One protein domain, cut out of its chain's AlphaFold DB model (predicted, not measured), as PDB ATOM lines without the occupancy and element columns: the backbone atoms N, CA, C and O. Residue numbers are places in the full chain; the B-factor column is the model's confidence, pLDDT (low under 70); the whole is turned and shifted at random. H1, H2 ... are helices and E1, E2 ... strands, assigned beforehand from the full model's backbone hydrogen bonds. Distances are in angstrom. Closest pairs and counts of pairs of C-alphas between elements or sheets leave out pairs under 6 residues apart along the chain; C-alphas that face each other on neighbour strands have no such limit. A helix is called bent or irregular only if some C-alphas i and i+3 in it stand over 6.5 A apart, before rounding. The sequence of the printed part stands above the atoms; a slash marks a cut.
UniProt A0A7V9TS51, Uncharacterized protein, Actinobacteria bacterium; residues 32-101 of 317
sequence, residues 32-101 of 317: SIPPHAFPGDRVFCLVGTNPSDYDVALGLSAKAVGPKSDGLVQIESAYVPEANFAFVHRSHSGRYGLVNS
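This is residues 32 to 101 of the 317 residues of an uncharacterized protein of Actinobacteria bacterium (UniProt A0A7V9TS51). What shape appears? With little regular structure, long loops run on from two short strands side by side, E1 and E2; the irregular helix H1 lies toward one end of the long axis, residues 32 to 43 toward the other. What makes it up? The printed part has 70 residues, 20 in named elements, ordered E1, H1, E2: mixed, helices and strands, with one parallel sheet, E1 beside E2. How large is it? It is only just compact, close to loose, with a radius of gyration of the C-alphas of 13.1 A and spans of 42 by 23 by 15 A.

How do the strands pair? E1, residues 44 to 48, and E2, residues 84 to 88, are parallel at 20 degrees; N 45 and O 84, 2.8 A apart, are within hydrogen-bond range. What comes between? H1, residues 56 to 65, completes a strand-helix-strand unit, two parallel neighbour strands with a helix between, its crossover right-handed. H1 is irregular: C-alphas 58 and 61 are 8.1 A apart, and 3 of 6 O i to N i+4 pairs are within range.

Where does E1 begin? C-alpha 44 is at (50.199, 17.873, 52.331); E1 is 13.1 A long and H1 13.2 A, first to last C-alpha. Where does E2 end? C-alpha 88 is at (43.435, 17.848, 41.012), after 13.6 A.

How far does it reach? The farthest C-alphas, His 36 and Leu 58, are 41.9 A apart. Which link is long? H1 to E2, with 18 residues, is long, and the printed part has no cut. Where is confidence low? Residues 53 to 66 have pLDDT under 70.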
ATOM      1  N   SER A  32      58.487  27.578  51.482       87.12
ATOM      2  CA  SER A  32      59.502  26.792  52.187       87.12
ATOM      3  C   SER A  32      59.191  26.723  53.674       87.12
ATOM      4  O   SER A  32      58.890  27.733  54.310       87.12
ATOM      5  N   ILE A  33      59.285  25.515  54.226       84.12
ATOM      6  CA  ILE A  33      59.187  25.261  55.658       84.12
ATOM      7  C   ILE A  33      60.521  24.649  56.089       84.12
ATOM      8  O   ILE A  33      60.913  23.622  55.533       84.12
ATOM      9  N   PRO A  34      61.243  25.256  57.045       81.88
ATOM     10  CA  PRO A  34      62.485  24.677  57.527       81.88
ATOM     11  C   PRO A  34      62.247  23.287  58.147       81.88
ATOM     12  O   PRO A  34      61.339  23.157  58.974       81.88
ATOM     13  N   PRO A  35      63.064  22.261  57.834       81.56
ATOM     14  CA  PRO A  35      62.853  20.903  58.348       81.56
ATOM     15  C   PRO A  35      62.818  20.809  59.880       81.56
ATOM     16  O   PRO A  35      62.101  19.980  60.438       81.56
ATOM     17  N   HIS A  36      63.565  21.674  60.577       83.81
ATOM     18  CA  HIS A  36      63.569  21.739  62.042       83.81
ATOM     19  C   HIS A  36      62.303  22.382  62.627       83.81
ATOM     20  O   HIS A  36      61.987  22.140  63.789       83.81
ATOM     21  N   ALA A  37      61.593  23.199  61.845       84.44
ATOM     22  CA  ALA A  37      60.363  23.859  62.264       84.44
ATOM     23  C   ALA A  37      59.166  22.910  62.161       84.44
ATOM     24  O   ALA A  37      58.360  22.818  63.090       84.44
ATOM     25  N   PHE A  38      59.051  22.201  61.036       86.19
ATOM     26  CA  PHE A  38      58.021  21.191  60.830       86.19
ATOM     27  C   PHE A  38      58.449  20.194  59.736       86.19
ATOM     28  O   PHE A  38      58.879  20.634  58.668       86.19
ATOM     29  N   PRO A  39      58.317  18.870  59.950       87.31
ATOM     30  CA  PRO A  39      58.719  17.873  58.957       87.31
ATOM     31  C   PRO A  39      57.899  17.959  57.661       87.31
ATOM     32  O   PRO A  39      56.667  17.947  57.705       87.31
ATOM     33  N   GLY A  40      58.573  18.006  56.508       87.69
ATOM     34  CA  GLY A  40      57.924  18.100  55.191       87.69
ATOM     35  C   GLY A  40      57.026  16.903  54.866       87.69
ATOM     36  O   GLY A  40      55.938  17.069  54.321       87.69
ATOM     37  N   ASP A  41      57.393  15.704  55.319       89.25
ATOM     38  CA  ASP A  41      56.594  14.480  55.165       89.25
ATOM     39  C   ASP A  41      55.260  14.507  55.939       89.25
ATOM     40  O   ASP A  41      54.372  13.686  55.692       89.25
ATOM     41  N   ARG A  42      55.087  15.477  56.844       91.00
ATOM     42  CA  ARG A  42      53.837  15.764  57.558       91.00
ATOM     43  C   ARG A  42      53.045  16.920  56.948       91.00
ATOM     44  O   ARG A  42      51.998  17.281  57.486       91.00
ATOM     45  N   VAL A  43      53.506  17.474  55.832       93.56
ATOM     46  CA  VAL A  43      52.807  18.492  55.045       93.56
ATOM     47  C   VAL A  43      52.144  17.824  53.842       93.56
ATOM     48  O   VAL A  43      52.698  16.905  53.232       93.56
ATOM     49  N   PHE A  44      50.938  18.289  53.516       96.19
ATOM     50  CA  PHE A  44      50.199  17.873  52.331       96.19
ATOM     51  C   PHE A  44      49.706  19.093  51.557       96.19
ATOM     52  O   PHE A  44      48.980  19.927  52.101       96.19
ATOM     53  N   CYS A  45      50.084  19.177  50.286       96.31
ATOM     54  CA  CYS A  45      49.693  20.231  49.361       96.31
ATOM     55  C   CYS A  45      48.651  19.692  48.373       96.31
ATOM     56  O   CYS A  45      48.955  18.861  47.518       96.31
ATOM     57  N   LEU A  46      47.414  20.175  48.475       96.81
ATOM     58  CA  LEU A  46      46.392  19.933  47.460       96.81
ATOM     59  C   LEU A  46      46.467  21.051  46.415       96.81
ATOM     60  O   LEU A  46      46.193  22.205  46.740       96.81
ATOM     61  N   VAL A  47      46.842  20.712  45.184       96.31
ATOM     62  CA  VAL A  47      47.133  21.686  44.127       96.31
ATOM     63  C   VAL A  47      46.065  21.632  43.041       96.31
ATOM     64  O   VAL A  47      45.840  20.585  42.434       96.31
ATOM     65  N   GLY A  48      45.415  22.768  42.788       95.50
ATOM     66  CA  GLY A  48      44.480  22.935  41.678       95.50
ATOM     67  C   GLY A  48      45.199  23.219  40.360       95.50
ATOM     68  O   GLY A  48      46.267  23.833  40.345       95.50
ATOM     69  N   THR A  49      44.612  22.780  39.249       93.12
ATOM     70  CA  THR A  49      45.190  22.942  37.899       93.12
ATOM     71  C   THR A  49      44.184  23.433  36.860       93.12
ATOM     72  O   THR A  49      44.444  23.350  35.661       93.12
ATOM     73  N   ASN A  50      43.009  23.905  37.293       88.38
ATOM     74  CA  ASN A  50      41.963  24.382  36.390       88.38
ATOM     75  C   ASN A  50      41.723  25.890  36.561       88.38
ATOM     76  O   ASN A  50      40.923  26.291  37.409       88.38
ATOM     77  N   PRO A  51      42.378  26.744  35.757       81.44
ATOM     78  CA  PRO A  51      42.159  28.183  35.814       81.44
ATOM     79  C   PRO A  51      40.889  28.626  35.080       81.44
ATOM     80  O   PRO A  51      40.387  29.717  35.346       81.44
ATOM     81  N   SER A  52      40.374  27.798  34.167       75.44
ATOM     82  CA  SER A  52      39.210  28.102  33.328       75.44
ATOM     83  C   SER A  52      37.913  28.151  34.132       75.44
ATOM     84  O   SER A  52      37.044  28.957  33.826       75.44
ATOM     85  N   ASP A  53      37.816  27.356  35.200       67.50
ATOM     86  CA  ASP A  53      36.652  27.312  36.096       67.50
ATOM     87  C   ASP A  53      36.723  28.353  37.236       67.50
ATOM     88  O   ASP A  53      36.036  28.231  38.259       67.50
ATOM     89  N   TYR A  54      37.582  29.373  37.110       61.50
ATOM     90  CA  TYR A  54      37.725  30.452  38.088       61.50
ATOM     91  C   TYR A  54      37.058  31.755  37.612       61.50
ATOM     92  O   TYR A  54      37.706  32.690  37.144       61.50
ATOM     93  N   ASP A  55      35.740  31.846  37.804       59.47
ATOM     94  CA  ASP A  55      34.928  33.013  37.402       59.47
ATOM     95  C   ASP A  55      34.982  34.202  38.385       59.47
ATOM     96  O   ASP A  55      34.365  35.253  38.164       59.47
ATOM     97  N   VAL A  56      35.711  34.075  39.499       56.31
ATOM     98  CA  VAL A  56      35.815  35.146  40.501       56.31
ATOM     99  C   VAL A  56      36.506  36.369  39.886       56.31
ATOM    100  O   VAL A  56      37.516  36.259  39.196       56.31
ATOM    101  N   ALA A  57      35.941  37.555  40.140       55.22
ATOM    102  CA  ALA A  57      36.377  38.825  39.549       55.22
ATOM    103  C   ALA A  57      36.366  38.843  38.002       55.22
ATOM    104  O   ALA A  57      37.244  39.447  37.387       55.22
ATOM    105  N   LEU A  58      35.374  38.198  37.364       58.78
ATOM    106  CA  LEU A  58      35.223  38.128  35.897       58.78
ATOM    107  C   LEU A  58      36.441  37.497  35.188       58.78
ATOM    108  O   LEU A  58      36.772  37.865  34.058       58.78
ATOM    109  N   GLY A  59      37.156  36.592  35.867       55.34
ATOM    110  CA  GLY A  59      38.344  35.923  35.326       55.34
ATOM    111  C   GLY A  59      39.578  36.827  35.176       55.34
ATOM    112  O   GLY A  59      40.560  36.425  34.552       55.34
ATOM    113  N   LEU A  60      39.569  38.047  35.736       53.56
ATOM    114  CA  LEU A  60      40.713  38.970  35.677       53.56
ATOM    115  C   LEU A  60      41.962  38.399  36.369       53.56
ATOM    116  O   LEU A  60      43.069  38.584  35.868       53.56
ATOM    117  N   SER A  61      41.788  37.667  37.474       57.56
ATOM    118  CA  SER A  61      42.899  37.019  38.186       57.56
ATOM    119  C   SER A  61      43.509  35.869  37.383       57.56
ATOM    120  O   SER A  61      44.728  35.815  37.238       57.56
ATOM    121  N   ALA A  62      42.685  35.012  36.768       55.97
ATOM    122  CA  ALA A  62      43.167  33.894  35.954       55.97
ATOM    123  C   ALA A  62      44.002  34.375  34.750       55.97
ATOM    124  O   ALA A  62      45.042  33.797  34.433       55.97
ATOM    125  N   LYS A  63      43.611  35.502  34.132       59.69
ATOM    126  CA  LYS A  63      44.369  36.130  33.033       59.69
ATOM    127  C   LYS A  63      45.748  36.648  33.452       59.69
ATOM    128  O   LYS A  63      46.639  36.697  32.612       59.69
ATOM    129  N   ALA A  64      45.927  37.043  34.713       60.53
ATOM    130  CA  ALA A  64      47.197  37.567  35.216       60.53
ATOM    131  C   ALA A  64      48.180  36.459  35.631       60.53
ATOM    132  O   ALA A  64      49.388  36.625  35.497       60.53
ATOM    133  N   VAL A  65      47.662  35.337  36.134       60.72
ATOM    134  CA  VAL A  65      48.452  34.229  36.699       60.72
ATOM    135  C   VAL A  65      48.912  33.247  35.607       60.72
ATOM    136  O   VAL A  65      49.969  32.623  35.735       60.72
ATOM    137  N   GLY A  66      48.161  33.166  34.504       67.06
ATOM    138  CA  GLY A  66      48.463  32.318  33.352       67.06
ATOM    139  C   GLY A  66      47.892  30.896  33.471       67.06
ATOM    140  O   GLY A  66      47.355  30.514  34.512       67.06
ATOM    141  N   PRO A  67      47.999  30.087  32.400       73.38
ATOM    142  CA  PRO A  67      47.323  28.788  32.293       73.38
ATOM    143  C   PRO A  67      47.876  27.709  33.238       73.38
ATOM    144  O   PRO A  67      47.188  26.740  33.536       73.38
ATOM    145  N   LYS A  68      49.097  27.876  33.760       82.88
ATOM    146  CA  LYS A  68      49.713  26.961  34.736       82.88
ATOM    147  C   LYS A  68      49.272  27.286  36.169       82.88
ATOM    148  O   LYS A  68      50.109  27.597  37.017       82.88
ATOM    149  N   SER A  69      47.967  27.302  36.432       85.38
ATOM    150  CA  SER A  69      47.404  27.731  37.720       85.38
ATOM    151  C   SER A  69      46.042  27.109  38.023       85.38
ATOM    152  O   SER A  69      45.453  26.439  37.184       85.38
ATOM    153  N   ASP A  70      45.513  27.372  39.215       81.00
ATOM    154  CA  ASP A  70      44.115  27.105  39.585       81.00
ATOM    155  C   ASP A  70      43.192  28.327  39.368       81.00
ATOM    156  O   ASP A  70      42.064  28.372  39.864       81.00
ATOM    157  N   GLY A  71      43.683  29.348  38.655       79.12
ATOM    158  CA  GLY A  71      43.001  30.625  38.430       79.12
ATOM    159  C   GLY A  71      43.371  31.722  39.432       79.12
ATOM    160  O   GLY A  71      43.046  32.890  39.196       79.12
ATOM    161  N   LEU A  72      44.092  31.388  40.511       83.38
ATOM    162  CA  LEU A  72      44.641  32.365  41.456       83.38
ATOM    163  C   LEU A  72      46.121  32.131  41.790       83.38
ATOM    164  O   LEU A  72      46.868  33.096  41.935       83.38
ATOM    165  N   VAL A  73      46.549  30.877  41.914       83.88
ATOM    166  CA  VAL A  73      47.895  30.489  42.348       83.88
ATOM    167  C   VAL A  73      48.570  29.666  41.258       83.88
ATOM    168  O   VAL A  73      48.010  28.692  40.757       83.88
ATOM    169  N   GLN A  74      49.793  30.052  40.886       87.88
ATOM    170  CA  GLN A  74      50.600  29.297  39.926       87.88
ATOM    171  C   GLN A  74      50.995  27.942  40.508       87.88
ATOM    172  O   GLN A  74      51.424  27.860  41.660       87.88
ATOM    173  N   ILE A  75      50.925  26.900  39.683       90.50
ATOM    174  CA  ILE A  75      51.248  25.518  40.057       90.50
ATOM    175  C   ILE A  75      52.647  25.419  40.687       90.50
ATOM    176  O   ILE A  75      52.813  24.774  41.717       90.50
ATOM    177  N   GLU A  76      53.640  26.118  40.129       87.62
ATOM    178  CA  GLU A  76      55.024  26.121  40.633       87.62
ATOM    179  C   GLU A  76      55.184  26.709  42.044       87.62
ATOM    180  O   GLU A  76      56.155  26.413  42.736       87.62
ATOM    181  N   SER A  77      54.221  27.523  42.480       89.12
ATOM    182  CA  SER A  77      54.195  28.156  43.801       89.12
ATOM    183  C   SER A  77      53.212  27.485  44.766       89.12
ATOM    184  O   SER A  77      53.141  27.874  45.930       89.12
ATOM    185  N   ALA A  78      52.444  26.492  44.309       91.06
ATOM    186  CA  ALA A  78      51.322  25.909  45.046       91.06
ATOM    187  C   ALA A  78      51.704  24.728  45.959       91.06
ATOM    188  O   ALA A  78      50.830  24.112  46.571       91.06
ATOM    189  N   TYR A  79      52.991  24.396  46.069       92.06
ATOM    190  CA  TYR A  79      53.472  23.293  46.896       92.06
ATOM    191  C   TYR A  79      54.712  23.675  47.698       92.06
ATOM    192  O   TYR A  79      55.509  24.524  47.292       92.06
ATOM    193  N   VAL A  80      54.876  23.002  48.837       90.75
ATOM    194  CA  VAL A  80      56.098  23.043  49.639       90.75
ATOM    195  C   VAL A  80      57.062  21.982  49.100       90.75
ATOM    196  O   VAL A  80      56.646  20.831  48.949       90.75
ATOM    197  N   PRO A  81      58.327  22.319  48.785       87.69
ATOM    198  CA  PRO A  81      59.314  21.330  48.372       87.69
ATOM    199  C   PRO A  81      59.423  20.190  49.388       87.69
ATOM    200  O   PRO A  81      59.364  20.429  50.591       87.69
ATOM    201  N   GLU A  82      59.577  18.961  48.893       85.38
ATOM    202  CA  GLU A  82      59.689  17.731  49.700       85.38
ATOM    203  C   GLU A  82      58.433  17.350  50.512       85.38
ATOM    204  O   GLU A  82      58.429  16.324  51.194       85.38
ATOM    205  N   ALA A  83      57.347  18.124  50.421       92.88
ATOM    206  CA  ALA A  83      56.064  17.748  50.997       92.88
ATOM    207  C   ALA A  83      55.324  16.722  50.132       92.88
ATOM    208  O   ALA A  83      55.615  16.524  48.950       92.88
ATOM    209  N   ASN A  84      54.301  16.097  50.712       95.94
ATOM    210  CA  ASN A  84      53.364  15.292  49.937       95.94
ATOM    211  C   ASN A  84      52.433  16.212  49.147       95.94
ATOM    212  O   ASN A  84      52.029  17.262  49.648       95.94
ATOM    213  N   PHE A  85      52.023  15.805  47.949       96.06
ATOM    214  CA  PHE A  85      51.086  16.587  47.152       96.06
ATOM    215  C   PHE A  85      50.141  15.717  46.328       96.06
ATOM    216  O   PHE A  85      50.460  14.585  45.965       96.06
ATOM    217  N   ALA A  86      48.985  16.283  45.994       97.38
ATOM    218  CA  ALA A  86      48.100  15.759  44.965       97.38
ATOM    219  C   ALA A  86      47.636  16.894  44.052       97.38
ATOM    220  O   ALA A  86      47.187  17.935  44.533       97.38
ATOM    221  N   PHE A  87      47.734  16.669  42.743       97.50
ATOM    222  CA  PHE A  87      47.188  17.562  41.729       97.50
ATOM    223  C   PHE A  87      45.766  17.140  41.388       97.50
ATOM    224  O   PHE A  87      45.524  15.964  41.130       97.50
ATOM    225  N   VAL A  88      44.836  18.085  41.377       97.06
ATOM    226  CA  VAL A  88      43.435  17.848  41.012       97.06
ATOM    227  C   VAL A  88      42.992  18.931  40.037       97.06
ATOM    228  O   VAL A  88      43.324  20.104  40.221       97.06
ATOM    229  N   HIS A  89      42.230  18.579  39.001       95.50
ATOM    230  CA  HIS A  89      41.757  19.553  38.017       95.50
ATOM    231  C   HIS A  89      40.552  20.351  38.523       95.50
ATOM    232  O   HIS A  89      39.423  20.254  38.040       95.50
ATOM    233  N   ARG A  90      40.810  21.145  39.560       94.50
ATOM    234  CA  ARG A  90      39.864  22.037  40.228       94.50
ATOM    235  C   ARG A  90      40.418  23.456  40.245       94.50
ATOM    236  O   ARG A  90      41.635  23.651  40.248       94.50
ATOM    237  N   SER A  91      39.516  24.431  40.244       91.44
ATOM    238  CA  SER A  91      39.867  25.841  40.394       91.44
ATOM    239  C   SER A  91      40.125  26.188  41.860       91.44
ATOM    240  O   SER A  91      39.795  25.422  42.769       91.44
ATOM    241  N   HIS A  92      40.711  27.355  42.117       90.12
ATOM    242  CA  HIS A  92      41.071  27.771  43.470       90.12
ATOM    243  C   HIS A  92      39.860  27.806  44.412       90.12
ATOM    244  O   HIS A  92      39.903  27.359  45.559       90.12
ATOM    245  N   SER A  93      38.744  28.351  43.921       86.69
ATOM    246  CA  SER A  93      37.521  28.565  44.693       86.69
ATOM    247  C   SER A  93      36.280  28.486  43.802       86.69
ATOM    248  O   SER A  93      36.378  28.261  42.602       86.69
ATOM    249  N   GLY A  94      35.103  28.693  44.387       83.31
ATOM    250  CA  GLY A  94      33.832  28.630  43.672       83.31
ATOM    251  C   GLY A  94      33.179  27.255  43.763       83.31
ATOM    252  O   GLY A  94      33.582  26.393  44.550       83.31
ATOM    253  N   ARG A  95      32.118  27.059  42.976       82.56
ATOM    254  CA  ARG A  95      31.278  25.852  43.038       82.56
ATOM    255  C   ARG A  95      32.065  24.570  42.758       82.56
ATOM    256  O   ARG A  95      31.794  23.556  43.389       82.56
ATOM    257  N   TYR A  96      33.029  24.644  41.845       79.81
ATOM    258  CA  TYR A  96      33.908  23.541  41.451       79.81
ATOM    259  C   TYR A  96      35.333  23.692  42.011       79.81
ATOM    260  O   TYR A  96      36.263  23.059  41.517       79.81
ATOM    261  N   GLY A  97      35.509  24.546  43.025       90.38
ATOM    262  CA  GLY A  97      36.817  24.832  43.598       90.38
ATOM    263  C   GLY A  97      37.326  23.743  44.544       90.38
ATOM    264  O   GLY A  97      36.555  22.928  45.052       90.38
ATOM    265  N   LEU A  98      38.626  23.788  44.841       92.38
ATOM    266  CA  LEU A  98      39.344  22.831  45.694       92.38
ATOM    267  C   LEU A  98      38.630  22.521  47.018       92.38
ATOM    268  O   LEU A  98      38.466  21.355  47.375       92.38
ATOM    269  N   VAL A  99      38.163  23.552  47.727       90.31
ATOM    270  CA  VAL A  99      37.547  23.423  49.063       90.31
ATOM    271  C   VAL A  99      36.228  22.640  49.039       90.31
ATOM    272  O   VAL A  99      35.877  22.001  50.024       90.31
ATOM    273  N   ASN A 100      35.512  22.658  47.913       91.69
ATOM    274  CA  ASN A 100      34.218  21.989  47.751       91.69
ATOM    275  C   ASN A 100      34.338  20.647  47.006       91.69
ATOM    276  O   ASN A 100      33.324  20.062  46.628       91.69
ATOM    277  N   SER A 101      35.565  20.192  46.744       94.94
ATOM    278  CA  SER A 101      35.828  19.041  45.884       94.94
ATOM    279  C   SER A 101      35.881  17.726  46.665       94.94
ATOM    280  O   SER A 101      36.476  17.637  47.744       94.94
TER     281      SER A 101